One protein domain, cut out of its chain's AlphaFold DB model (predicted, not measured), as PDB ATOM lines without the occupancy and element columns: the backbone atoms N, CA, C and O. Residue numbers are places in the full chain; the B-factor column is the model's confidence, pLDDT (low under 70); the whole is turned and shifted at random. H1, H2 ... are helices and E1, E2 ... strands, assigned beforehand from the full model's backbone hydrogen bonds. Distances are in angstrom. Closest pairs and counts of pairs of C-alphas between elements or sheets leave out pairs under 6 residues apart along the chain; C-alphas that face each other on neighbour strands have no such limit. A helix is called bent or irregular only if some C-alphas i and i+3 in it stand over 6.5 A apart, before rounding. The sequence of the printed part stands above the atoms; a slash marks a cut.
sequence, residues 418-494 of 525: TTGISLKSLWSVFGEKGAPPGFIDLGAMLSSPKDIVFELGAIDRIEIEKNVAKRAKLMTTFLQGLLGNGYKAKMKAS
ATOM      1  N   THR A 418      13.616 -29.312 -20.836       96.75
ATOM      2  CA  THR A 418      12.699 -29.764 -21.898       96.75
ATOM      3  C   THR A 418      12.893 -31.249 -22.223       96.75
ATOM      4  O   THR A 418      11.954 -31.955 -22.598       96.75
ATOM      5  N   THR A 419      14.123 -31.738 -22.078       97.88
ATOM      6  CA  THR A 419      14.508 -33.140 -22.283       97.88
ATOM      7  C   THR A 419      15.345 -33.636 -21.112       97.88
ATOM      8  O   THR A 419      15.970 -32.827 -20.432       97.88
ATOM      9  N   GLY A 420      15.411 -34.950 -20.917       96.88
ATOM     10  CA  GLY A 420      16.258 -35.580 -19.902       96.88
ATOM     11  C   GLY A 420      17.173 -36.645 -20.487       96.88
ATOM     12  O   GLY A 420      16.894 -37.216 -21.544       96.88
ATOM     13  N   ILE A 421      18.256 -36.948 -19.777       95.62
ATOM     14  CA  ILE A 421      19.147 -38.058 -20.126       95.62
ATOM     15  C   ILE A 421      18.456 -39.352 -19.705       95.62
ATOM     16  O   ILE A 421      18.139 -39.529 -18.529       95.62
ATOM     17  N   SER A 422      18.209 -40.260 -20.648       93.50
ATOM     18  CA  SER A 422      17.664 -41.577 -20.313       93.50
ATOM     19  C   SER A 422      18.697 -42.377 -19.526       93.50
ATOM     20  O   SER A 422      19.809 -42.580 -20.010       93.50
ATOM     21  N   LEU A 423      18.323 -42.892 -18.351       89.56
ATOM     22  CA  LEU A 423      19.195 -43.786 -17.581       89.56
ATOM     23  C   LEU A 423      19.507 -45.062 -18.374       89.56
ATOM     24  O   LEU A 423      20.620 -45.569 -18.321       89.56
ATOM     25  N   LYS A 424      18.565 -45.531 -19.200       88.12
ATOM     26  CA  LYS A 424      18.793 -46.667 -20.097       88.12
ATOM     27  C   LYS A 424      19.890 -46.382 -21.125       88.12
ATOM     28  O   LYS A 424      20.795 -47.199 -21.266       88.12
ATOM     29  N   SER A 425      19.807 -45.249 -21.823       84.50
ATOM     30  CA  SER A 425      20.823 -44.864 -22.810       84.50
ATOM     31  C   SER A 425      22.163 -44.549 -22.144       84.50
ATOM     32  O   SER A 425      23.207 -44.885 -22.685       84.50
ATOM     33  N   LEU A 426      22.164 -43.941 -20.954       84.56
ATOM     34  CA  LEU A 426      23.400 -43.650 -20.225       84.56
ATOM     35  C   LEU A 426      24.135 -44.937 -19.825       84.56
ATOM     36  O   LEU A 426      25.339 -45.035 -20.025       84.56
ATOM     37  N   TRP A 427      23.421 -45.946 -19.324       81.06
ATOM     38  CA  TRP A 427      24.017 -47.239 -18.967       81.06
ATOM     39  C   TRP A 427      24.559 -48.003 -20.179       81.06
ATOM     40  O   TRP A 427      25.586 -48.673 -20.072       81.06
ATOM     41  N   SER A 428      23.925 -47.882 -21.353       78.12
ATOM     42  CA  SER A 428      24.437 -48.539 -22.562       78.12
ATOM     43  C   SER A 428      25.762 -47.946 -23.048       78.12
ATOM     44  O   SER A 428      26.537 -48.671 -23.669       78.12
ATOM     45  N   VAL A 429      26.075 -46.683 -22.719       75.50
ATOM     46  CA  VAL A 429      27.396 -46.069 -22.981       75.50
ATOM     47  C   VAL A 429      28.530 -46.826 -22.277       75.50
ATOM     48  O   VAL A 429      29.649 -46.858 -22.795       75.50
ATOM     49  N   PHE A 430      28.244 -47.428 -21.119       71.50
ATOM     50  CA  PHE A 430      29.202 -48.179 -20.301       71.50
ATOM     51  C   PHE A 430      29.164 -49.695 -20.563       71.50
ATOM     52  O   PHE A 430      29.905 -50.445 -19.939       71.50
ATOM     53  N   GLY A 431      28.321 -50.168 -21.490       67.88
ATOM     54  CA  GLY A 431      28.187 -51.598 -21.797       67.88
ATOM     55  C   GLY A 431      27.496 -52.419 -20.701       67.88
ATOM     56  O   GLY A 431      27.497 -53.649 -20.755       67.88
ATOM     57  N   GLU A 432      26.881 -51.762 -19.718       66.81
ATOM     58  CA  GLU A 432      26.259 -52.422 -18.574       66.81
ATOM     59  C   GLU A 432      24.826 -52.892 -18.868       66.81
ATOM     60  O   GLU A 432      24.031 -52.221 -19.536       66.81
ATOM     61  N   LYS A 433      24.460 -54.061 -18.326       62.78
ATOM     62  CA  LYS A 433      23.093 -54.601 -18.387       62.78
ATOM     63  C   LYS A 433      22.309 -54.211 -17.135       62.78
ATOM     64  O   LYS A 433      22.847 -54.190 -16.038       62.78
ATOM     65  N   GLY A 434      20.996 -54.019 -17.282       68.38
ATOM     66  CA  GLY A 434      20.100 -53.812 -16.135       68.38
ATOM     67  C   GLY A 434      19.953 -52.357 -15.689       68.38
ATOM     68  O   GLY A 434      19.762 -52.109 -14.502       68.38
ATOM     69  N   ALA A 435      20.008 -51.420 -16.638       74.19
ATOM     70  CA  ALA A 435      19.821 -50.000 -16.380       74.19
ATOM     71  C   ALA A 435      18.526 -49.708 -15.591       74.19
ATOM     72  O   ALA A 435      17.465 -50.250 -15.938       74.19
ATOM     73  N   PRO A 436      18.572 -48.834 -14.571       78.88
ATOM     74  CA  PRO A 436      17.365 -48.387 -13.896       78.88
ATOM     75  C   PRO A 436      16.438 -47.636 -14.865       78.88
ATOM     76  O   PRO A 436      16.912 -46.953 -15.779       78.88
ATOM     77  N   PRO A 437      15.107 -47.741 -14.695       84.69
ATOM     78  CA  PRO A 437      14.178 -46.938 -15.473       84.69
ATOM     79  C   PRO A 437      14.268 -45.467 -15.055       84.69
ATOM     80  O   PRO A 437      14.599 -45.152 -13.915       84.69
ATOM     81  N   GLY A 438      13.895 -44.571 -15.966       91.88
ATOM     82  CA  GLY A 438      13.775 -43.143 -15.686       91.88
ATOM     83  C   GLY A 438      14.823 -42.285 -16.385       91.88
ATOM     84  O   GLY A 438      15.503 -42.711 -17.323       91.88
ATOM     85  N   PHE A 439      14.886 -41.036 -15.940       95.62
ATOM     86  CA  PHE A 439      15.612 -39.953 -16.584       95.62
ATOM     87  C   PHE A 439      16.297 -39.062 -15.552       95.62
ATOM     88  O   PHE A 439      15.776 -38.866 -14.450       95.62
ATOM     89  N   ILE A 440      17.426 -38.488 -15.961       96.12
ATOM     90  CA  ILE A 440      18.076 -37.362 -15.291       96.12
ATOM     91  C   ILE A 440      17.574 -36.073 -15.950       96.12
ATOM     92  O   ILE A 440      17.880 -35.789 -17.110       96.12
ATOM     93  N   ASP A 441      16.794 -35.302 -15.203       97.44
ATOM     94  CA  ASP A 441      16.290 -33.974 -15.542       97.44
ATOM     95  C   ASP A 441      17.224 -32.910 -14.953       97.44
ATOM     96  O   ASP A 441      17.056 -32.442 -13.821       97.44
ATOM     97  N   LEU A 442      18.247 -32.549 -15.731       96.12
ATOM     98  CA  LEU A 442      19.220 -31.525 -15.350       96.12
ATOM     99  C   LEU A 442      18.545 -30.164 -15.117       96.12
ATOM    100  O   LEU A 442      18.908 -29.445 -14.187       96.12
ATOM    101  N   GLY A 443      17.531 -29.821 -15.912       96.81
ATOM    102  CA  GLY A 443      16.782 -28.581 -15.745       96.81
ATOM    103  C   GLY A 443      16.068 -28.504 -14.399       96.81
ATOM    104  O   GLY A 443      16.108 -27.457 -13.751       96.81
ATOM    105  N   ALA A 444      15.479 -29.602 -13.918       96.81
ATOM    106  CA  ALA A 444      14.900 -29.665 -12.576       96.81
ATOM    107  C   ALA A 444      15.960 -29.564 -11.469       96.81
ATOM    108  O   ALA A 444      15.721 -28.884 -10.471       96.81
ATOM    109  N   MET A 445      17.138 -30.175 -11.649       95.94
ATOM    110  CA  MET A 445      18.255 -30.032 -10.699       95.94
ATOM    111  C   MET A 445      18.727 -28.578 -10.590       95.94
ATOM    112  O   MET A 445      19.079 -28.128  -9.503       95.94
ATOM    113  N   LEU A 446      18.697 -27.840 -11.702       96.50
ATOM    114  CA  LEU A 446      19.136 -26.448 -11.778       96.50
ATOM    115  C   LEU A 446      18.045 -25.419 -11.420       96.50
ATOM    116  O   LEU A 446      18.361 -24.287 -11.071       96.50
ATOM    117  N   SER A 447      16.763 -25.777 -11.517       96.25
ATOM    118  CA  SER A 447      15.631 -24.873 -11.220       96.25
ATOM    119  C   SER A 447      14.985 -25.117  -9.858       96.25
ATOM    120  O   SER A 447      14.392 -24.210  -9.282       96.25
ATOM    121  N   SER A 448      15.097 -26.331  -9.319       95.81
ATOM    122  CA  SER A 448      14.573 -26.698  -8.004       95.81
ATOM    123  C   SER A 448      15.561 -27.617  -7.272       95.81
ATOM    124  O   SER A 448      15.246 -28.789  -7.017       95.81
ATOM    125  N   PRO A 449      16.770 -27.111  -6.951       95.81
ATOM    126  CA  PRO A 449      17.816 -27.899  -6.312       95.81
ATOM    127  C   PRO A 449      17.402 -28.389  -4.922       95.81
ATOM    128  O   PRO A 449      16.597 -27.772  -4.217       95.81
ATOM    129  N   LYS A 450      17.981 -29.520  -4.520       95.19
ATOM    130  CA  LYS A 450      17.798 -30.143  -3.207       95.19
ATOM    131  C   LYS A 450      19.153 -30.488  -2.598       95.19
ATOM    132  O   LYS A 450      20.172 -30.475  -3.290       95.19
ATOM    133  N   ASP A 451      19.127 -30.809  -1.307       94.94
ATOM    134  CA  ASP A 451      20.236 -31.488  -0.642       94.94
ATOM    135  C   ASP A 451      20.587 -32.765  -1.413       94.94
ATOM    136  O   ASP A 451      19.686 -33.496  -1.833       94.94
ATOM    137  N   ILE A 452      21.879 -33.045  -1.567       92.50
ATOM    138  CA  ILE A 452      22.339 -34.291  -2.179       92.50
ATOM    139  C   ILE A 452      22.469 -35.320  -1.064       92.50
ATOM    140  O   ILE A 452      23.169 -35.099  -0.073       92.50
ATOM    141  N   VAL A 453      21.774 -36.443  -1.214       90.75
ATOM    142  CA  VAL A 453      21.705 -37.483  -0.190       90.75
ATOM    143  C   VAL A 453      22.108 -38.816  -0.790       90.75
ATOM    144  O   VAL A 453      21.449 -39.319  -1.694       90.75
ATOM    145  N   PHE A 454      23.150 -39.430  -0.252       86.38
ATOM    146  CA  PHE A 454      23.558 -40.774  -0.648       86.38
ATOM    147  C   PHE A 454      23.994 -41.578   0.570       86.38
ATOM    148  O   PHE A 454      24.213 -41.033   1.649       86.38
ATOM    149  N   GLU A 455      24.065 -42.894   0.418       83.38
ATOM    150  CA  GLU A 455      24.510 -43.789   1.481       83.38
ATOM    151  C   GLU A 455      25.780 -44.520   1.032       83.38
ATOM    152  O   GLU A 455      25.827 -45.064  -0.074       83.38
ATOM    153  N   LEU A 456      26.814 -44.511   1.871       80.50
ATOM    154  CA  LEU A 456      28.055 -45.254   1.665       80.50
ATOM    155  C   LEU A 456      27.747 -46.758   1.636       80.50
ATOM    156  O   LEU A 456      26.951 -47.261   2.434       80.50
ATOM    157  N   GLY A 457      28.321 -47.477   0.670       78.12
ATOM    158  CA  GLY A 457      28.009 -48.892   0.423       78.12
ATOM    159  C   GLY A 457      26.589 -49.147  -0.111       78.12
ATOM    160  O   GLY A 457      26.108 -50.282  -0.098       78.12
ATOM    161  N   ALA A 458      25.853 -48.117  -0.556       84.25
ATOM    162  CA  ALA A 458      24.580 -48.325  -1.252       84.25
ATOM    163  C   ALA A 458      24.756 -49.107  -2.551       84.25
ATOM    164  O   ALA A 458      23.966 -50.014  -2.797       84.25
ATOM    165  N   ILE A 459      25.782 -48.777  -3.340       81.50
ATOM    166  CA  ILE A 459      26.057 -49.441  -4.617       81.50
ATOM    167  C   ILE A 459      26.365 -50.921  -4.379       81.50
ATOM    168  O   ILE A 459      25.637 -51.754  -4.908       81.50
ATOM    169  N   ASP A 460      27.284 -51.252  -3.466       81.94
ATOM    170  CA  ASP A 460      27.602 -52.647  -3.116       81.94
ATOM    171  C   ASP A 460      26.352 -53.451  -2.732       81.94
ATOM    172  O   ASP A 460      26.136 -54.570  -3.195       81.94
ATOM    173  N   ARG A 461      25.471 -52.866  -1.908       85.00
ATOM    174  CA  ARG A 461      24.215 -53.515  -1.495       85.00
ATOM    175  C   ARG A 461      23.232 -53.690  -2.651       85.00
ATOM    176  O   ARG A 461      22.500 -54.677  -2.668       85.00
ATOM    177  N   ILE A 462      23.191 -52.746  -3.589       84.50
ATOM    178  CA  ILE A 462      22.385 -52.846  -4.811       84.50
ATOM    179  C   ILE A 462      22.937 -53.956  -5.712       84.50
ATOM    180  O   ILE A 462      22.157 -54.739  -6.252       84.50
ATOM    181  N   GLU A 463      24.257 -54.048  -5.860       82.00
ATOM    182  CA  GLU A 463      24.918 -55.031  -6.719       82.00
ATOM    183  C   GLU A 463      24.726 -56.467  -6.224       82.00
ATOM    184  O   GLU A 463      24.395 -57.351  -7.018       82.00
ATOM    185  N   ILE A 464      24.852 -56.706  -4.913       88.06
ATOM    186  CA  ILE A 464      24.683 -58.050  -4.330       88.06
ATOM    187  C   ILE A 464      23.210 -58.478  -4.171       88.06
ATOM    188  O   ILE A 464      22.939 -59.649  -3.886       88.06
ATOM    189  N   GLU A 465      22.243 -57.568  -4.340       88.62
ATOM    190  CA  GLU A 465      20.812 -57.878  -4.224       88.62
ATOM    191  C   GLU A 465      20.326 -58.703  -5.428       88.62
ATOM    192  O   GLU A 465      20.201 -58.224  -6.559       88.62
ATOM    193  N   LYS A 466      19.999 -59.975  -5.166       88.31
ATOM    194  CA  LYS A 466      19.562 -60.941  -6.185       88.31
ATOM    195  C   LYS A 466      18.112 -60.731  -6.623       88.31
ATOM    196  O   LYS A 466      17.742 -61.122  -7.730       88.31
ATOM    197  N   ASN A 467      17.266 -60.144  -5.777       90.38
ATOM    198  CA  ASN A 467      15.873 -59.891  -6.121       90.38
ATOM    199  C   ASN A 467      15.755 -58.646  -7.014       90.38
ATOM    200  O   ASN A 467      15.949 -57.517  -6.567       90.38
ATOM    201  N   VAL A 468      15.350 -58.854  -8.269       81.81
ATOM    202  CA  VAL A 468      15.256 -57.800  -9.294       81.81
ATOM    203  C   VAL A 468      14.372 -56.626  -8.859       81.81
ATOM    204  O   VAL A 468      14.750 -55.471  -9.059       81.81
ATOM    205  N   ALA A 469      13.219 -56.895  -8.237       83.56
ATOM    206  CA  ALA A 469      12.296 -55.849  -7.802       83.56
ATOM    207  C   ALA A 469      12.863 -55.036  -6.626       83.56
ATOM    208  O   ALA A 469      12.757 -53.808  -6.613       83.56
ATOM    209  N   LYS A 470      13.512 -55.699  -5.658       87.12
ATOM    210  CA  LYS A 470      14.191 -55.017  -4.543       87.12
ATOM    211  C   LYS A 470      15.375 -54.191  -5.031       87.12
ATOM    212  O   LYS A 470      15.475 -53.026  -4.656       87.12
ATOM    213  N   ARG A 471      16.205 -54.741  -5.919       85.06
ATOM    214  CA  ARG A 471      17.335 -54.034  -6.532       85.06
ATOM    215  C   ARG A 471      16.888 -52.771  -7.266       85.06
ATOM    216  O   ARG A 471      17.445 -51.701  -7.041       85.06
ATOM    217  N   ALA A 472      15.838 -52.870  -8.084       81.50
ATOM    218  CA  ALA A 472      15.273 -51.722  -8.795       81.50
ATOM    219  C   ALA A 472      14.747 -50.641  -7.833       81.50
ATOM    220  O   ALA A 472      14.952 -49.446  -8.068       81.50
ATOM    221  N   LYS A 473      14.107 -51.046  -6.727       85.81
ATOM    222  CA  LYS A 473      13.647 -50.123  -5.682       85.81
ATOM    223  C   LYS A 473      14.819 -49.427  -4.984       85.81
ATOM    224  O   LYS A 473      14.786 -48.207  -4.863       85.81
ATOM    225  N   LEU A 474      15.850 -50.173  -4.576       87.81
ATOM    226  CA  LEU A 474      17.053 -49.619  -3.941       87.81
ATOM    227  C   LEU A 474      17.757 -48.610  -4.854       87.81
ATOM    228  O   LEU A 474      18.048 -47.500  -4.417       87.81
ATOM    229  N   MET A 475      17.941 -48.953  -6.133       86.12
ATOM    230  CA  MET A 475      18.526 -48.047  -7.123       86.12
ATOM    231  C   MET A 475      17.672 -46.787  -7.323       86.12
ATOM    232  O   MET A 475      18.198 -45.681  -7.344       86.12
ATOM    233  N   THR A 476      16.346 -46.926  -7.401       86.50
ATOM    234  CA  THR A 476      15.438 -45.770  -7.510       86.50
ATOM    235  C   THR A 476      15.571 -44.842  -6.303       86.50
ATOM    236  O   THR A 476      15.693 -43.633  -6.473       86.50
ATOM    237  N   THR A 477      15.584 -45.385  -5.082       88.12
ATOM    238  CA  THR A 477      15.760 -44.593  -3.855       88.12
ATOM    239  C   THR A 477      17.128 -43.913  -3.812       88.12
ATOM    240  O   THR A 477      17.211 -42.742  -3.446       88.12
ATOM    241  N   PHE A 478      18.184 -44.614  -4.231       89.50
ATOM    242  CA  PHE A 478      19.527 -44.052  -4.343       89.50
ATOM    243  C   PHE A 478      19.563 -42.867  -5.321       89.50
ATOM    244  O   PHE A 478      20.005 -41.778  -4.958       89.50
ATOM    245  N   LEU A 479      19.009 -43.037  -6.525       90.06
ATOM    246  CA  LEU A 479      18.948 -41.982  -7.539       90.06
ATOM    247  C   LEU A 479      18.082 -40.793  -7.107       90.06
ATOM    248  O   LEU A 479      18.449 -39.652  -7.365       90.06
ATOM    249  N   GLN A 480      16.961 -41.028  -6.422       90.56
ATOM    250  CA  GLN A 480      16.133 -39.955  -5.860       90.56
ATOM    251  C   GLN A 480      16.878 -39.148  -4.793       90.56
ATOM    252  O   GLN A 480      16.709 -37.933  -4.726       90.56
ATOM    253  N   GLY A 481      17.711 -39.799  -3.976       90.50
ATOM    254  CA  GLY A 481      18.573 -39.109  -3.019       90.50
ATOM    255  C   GLY A 481      19.657 -38.271  -3.703       90.50
ATOM    256  O   GLY A 481      19.870 -37.118  -3.329       90.50
ATOM    257  N   LEU A 482      20.308 -38.829  -4.728       90.69
ATOM    258  CA  LEU A 482      21.416 -38.181  -5.431       90.69
ATOM    259  C   LEU A 482      20.955 -37.019  -6.325       90.69
ATOM    260  O   LEU A 482      21.612 -35.982  -6.384       90.69
ATOM    261  N   LEU A 483      19.843 -37.201  -7.040       93.00
ATOM    262  CA  LEU A 483      19.353 -36.268  -8.059       93.00
ATOM    263  C   LEU A 483      18.235 -35.353  -7.543       93.00
ATOM    264  O   LEU A 483      17.891 -34.371  -8.203       93.00
ATOM    265  N   GLY A 484      17.627 -35.669  -6.396       92.25
ATOM    266  CA  GLY A 484      16.476 -34.943  -5.865       92.25
ATOM    267  C   GLY A 484      15.338 -34.860  -6.888       92.25
ATOM    268  O   GLY A 484      14.883 -35.866  -7.434       92.25
ATOM    269  N   ASN A 485      14.914 -33.632  -7.198       93.00
ATOM    270  CA  ASN A 485      13.890 -33.354  -8.212       93.00
ATOM    271  C   ASN A 485      14.314 -33.710  -9.650       93.00
ATOM    272  O   ASN A 485      13.460 -33.738 -10.540       93.00
ATOM    273  N   GLY A 486      15.605 -33.972  -9.868       95.12
ATOM    274  CA  GLY A 486      16.177 -34.385 -11.143       95.12
ATOM    275  C   GLY A 486      15.850 -35.817 -11.546       95.12
ATOM    276  O   GLY A 486      15.936 -36.142 -12.723       95.12
ATOM    277  N   TYR A 487      15.446 -36.692 -10.625       95.44
ATOM    278  CA  TYR A 487      14.983 -38.019 -11.026       95.44
ATOM    279  C   TYR A 487      13.539 -37.945 -11.541       95.44
ATOM    280  O   TYR A 487      12.616 -37.600 -10.798       95.44
ATOM    281  N   LYS A 488      13.320 -38.324 -12.804       95.12
ATOM    282  CA  LYS A 488      11.982 -38.418 -13.408       95.12
ATOM    283  C   LYS A 488      11.710 -39.830 -13.899       95.12
ATOM    284  O   LYS A 488      12.490 -40.395 -14.656       95.12
ATOM    285  N   ALA A 489      10.552 -40.384 -13.546       92.38
ATOM    286  CA  ALA A 489      10.132 -41.686 -14.067       92.38
ATOM    287  C   ALA A 489       9.823 -41.643 -15.578       92.38
ATOM    288  O   ALA A 489      10.031 -42.627 -16.283       92.38
ATOM    289  N   LYS A 490       9.319 -40.505 -16.074       94.50
ATOM    290  CA  LYS A 490       8.972 -40.276 -17.482       94.50
ATOM    291  C   LYS A 490       9.396 -38.872 -17.900       94.50
ATOM    292  O   LYS A 490       9.104 -37.916 -17.186       94.50
ATOM    293  N   MET A 491      10.051 -38.765 -19.050       95.75
ATOM    294  CA  MET A 491      10.461 -37.510 -19.679       95.75
ATOM    295  C   MET A 491      10.739 -37.767 -21.166       95.75
ATOM    296  O   MET A 491      10.957 -38.913 -21.565       95.75
ATOM    297  N   LYS A 492      10.749 -36.721 -21.997       96.75
ATOM    298  CA  LYS A 492      11.282 -36.825 -23.360       96.75
ATOM    299  C   LYS A 492      12.796 -37.058 -23.284       96.75
ATOM    300  O   LYS A 492      13.500 -36.278 -22.644       96.75
ATOM    301  N   ALA A 493      13.289 -38.115 -23.928       96.38
ATOM    302  CA  ALA A 493      14.721 -38.394 -24.000       96.38
ATOM    303  C   ALA A 493      15.442 -37.319 -24.829       96.38
ATOM    304  O   ALA A 493      14.945 -36.910 -25.881       96.38
ATOM    305  N   SER A 494      16.602 -36.871 -24.357       96.25
ATOM    306  CA  SER A 494      17.524 -36.062 -25.153       96.25
ATOM    307  C   SER A 494      18.233 -36.941 -26.198       96.25
ATOM    308  O   SER A 494      18.662 -38.042 -25.842       96.25
TER     309      SER A 494
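Overview. This is residues 418 to 494 of the 525 residues of the protein "Carboxypeptidase regulatory-like domain-containing protein" of Deltaproteobacteria bacterium (UniProt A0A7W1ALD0). One long helix, H4, runs through the middle, with H3 folded back along its first part as a helical hairpin, H2 packed at its last end and the single strand E1 beside it. H1 is set off from the other helices, and short stretches paired like strands, residues 421 to 422, 439 to 440 and 487 to 488, tie the stretches near H1 and H2 to the one after H4. The printed part has 77 residues, with four named helices and one named strand in the order H1, H2, E1, H3, H4, and its class is mostly helix. It is compact, with a radius of gyration of the C-alphas of 12.6 A and spans of 35 by 27 by 20 A.

Arrangement. H4, residues 468 to 486, has a kink of 62 degrees near residue 480 and is irregular, with C-alphas 482 and 485 9.4 A apart. H3, residues 458 to 464, touches residues 471 to 478 of H4, at a shallow tilt of 20 degrees, opposite ways; the closest C-alphas, of Ile 462 and Arg 471, are 5.5 A apart. H2, residues 442 to 447, touches residues 483 to 486 of H4, at a steep tilt of 43 degrees, the same way; the closest C-alphas, of Met 445 and Gly 486, are 4.8 A apart. E1, residues 452 to 455, pairs with no named strand; its closest C-alpha to H4 is that of Val 453, 4.5 A from that of Gly 481. H1, residues 423 to 429, touches no helix. Every O i to N i+4 pair is within hydrogen-bond range in H1, H2 and H3, and 13 of 15 in H4.

Along the chain. H4 is 23.5 A long, from C-alpha 468 at (15.256, -57.800, -9.294) to C-alpha 486 at (16.177, -34.385, -11.143). E1 measures 10.4 A, H3 10.2 A, H1 10.1 A and H2 8.6 A. H1 begins at C-alpha 423, (19.195, -43.786, -17.581).

Size, cuts and confidence. The two C-alphas farthest apart, of Ser 447 and Lys 466, are 36.6 A apart. The printed part has no cut. The link from H1 to H2, 12 residues, is long; the other three are tight. The mean pLDDT of the printed part is 88.1, and residues 431 to 434 are under 70.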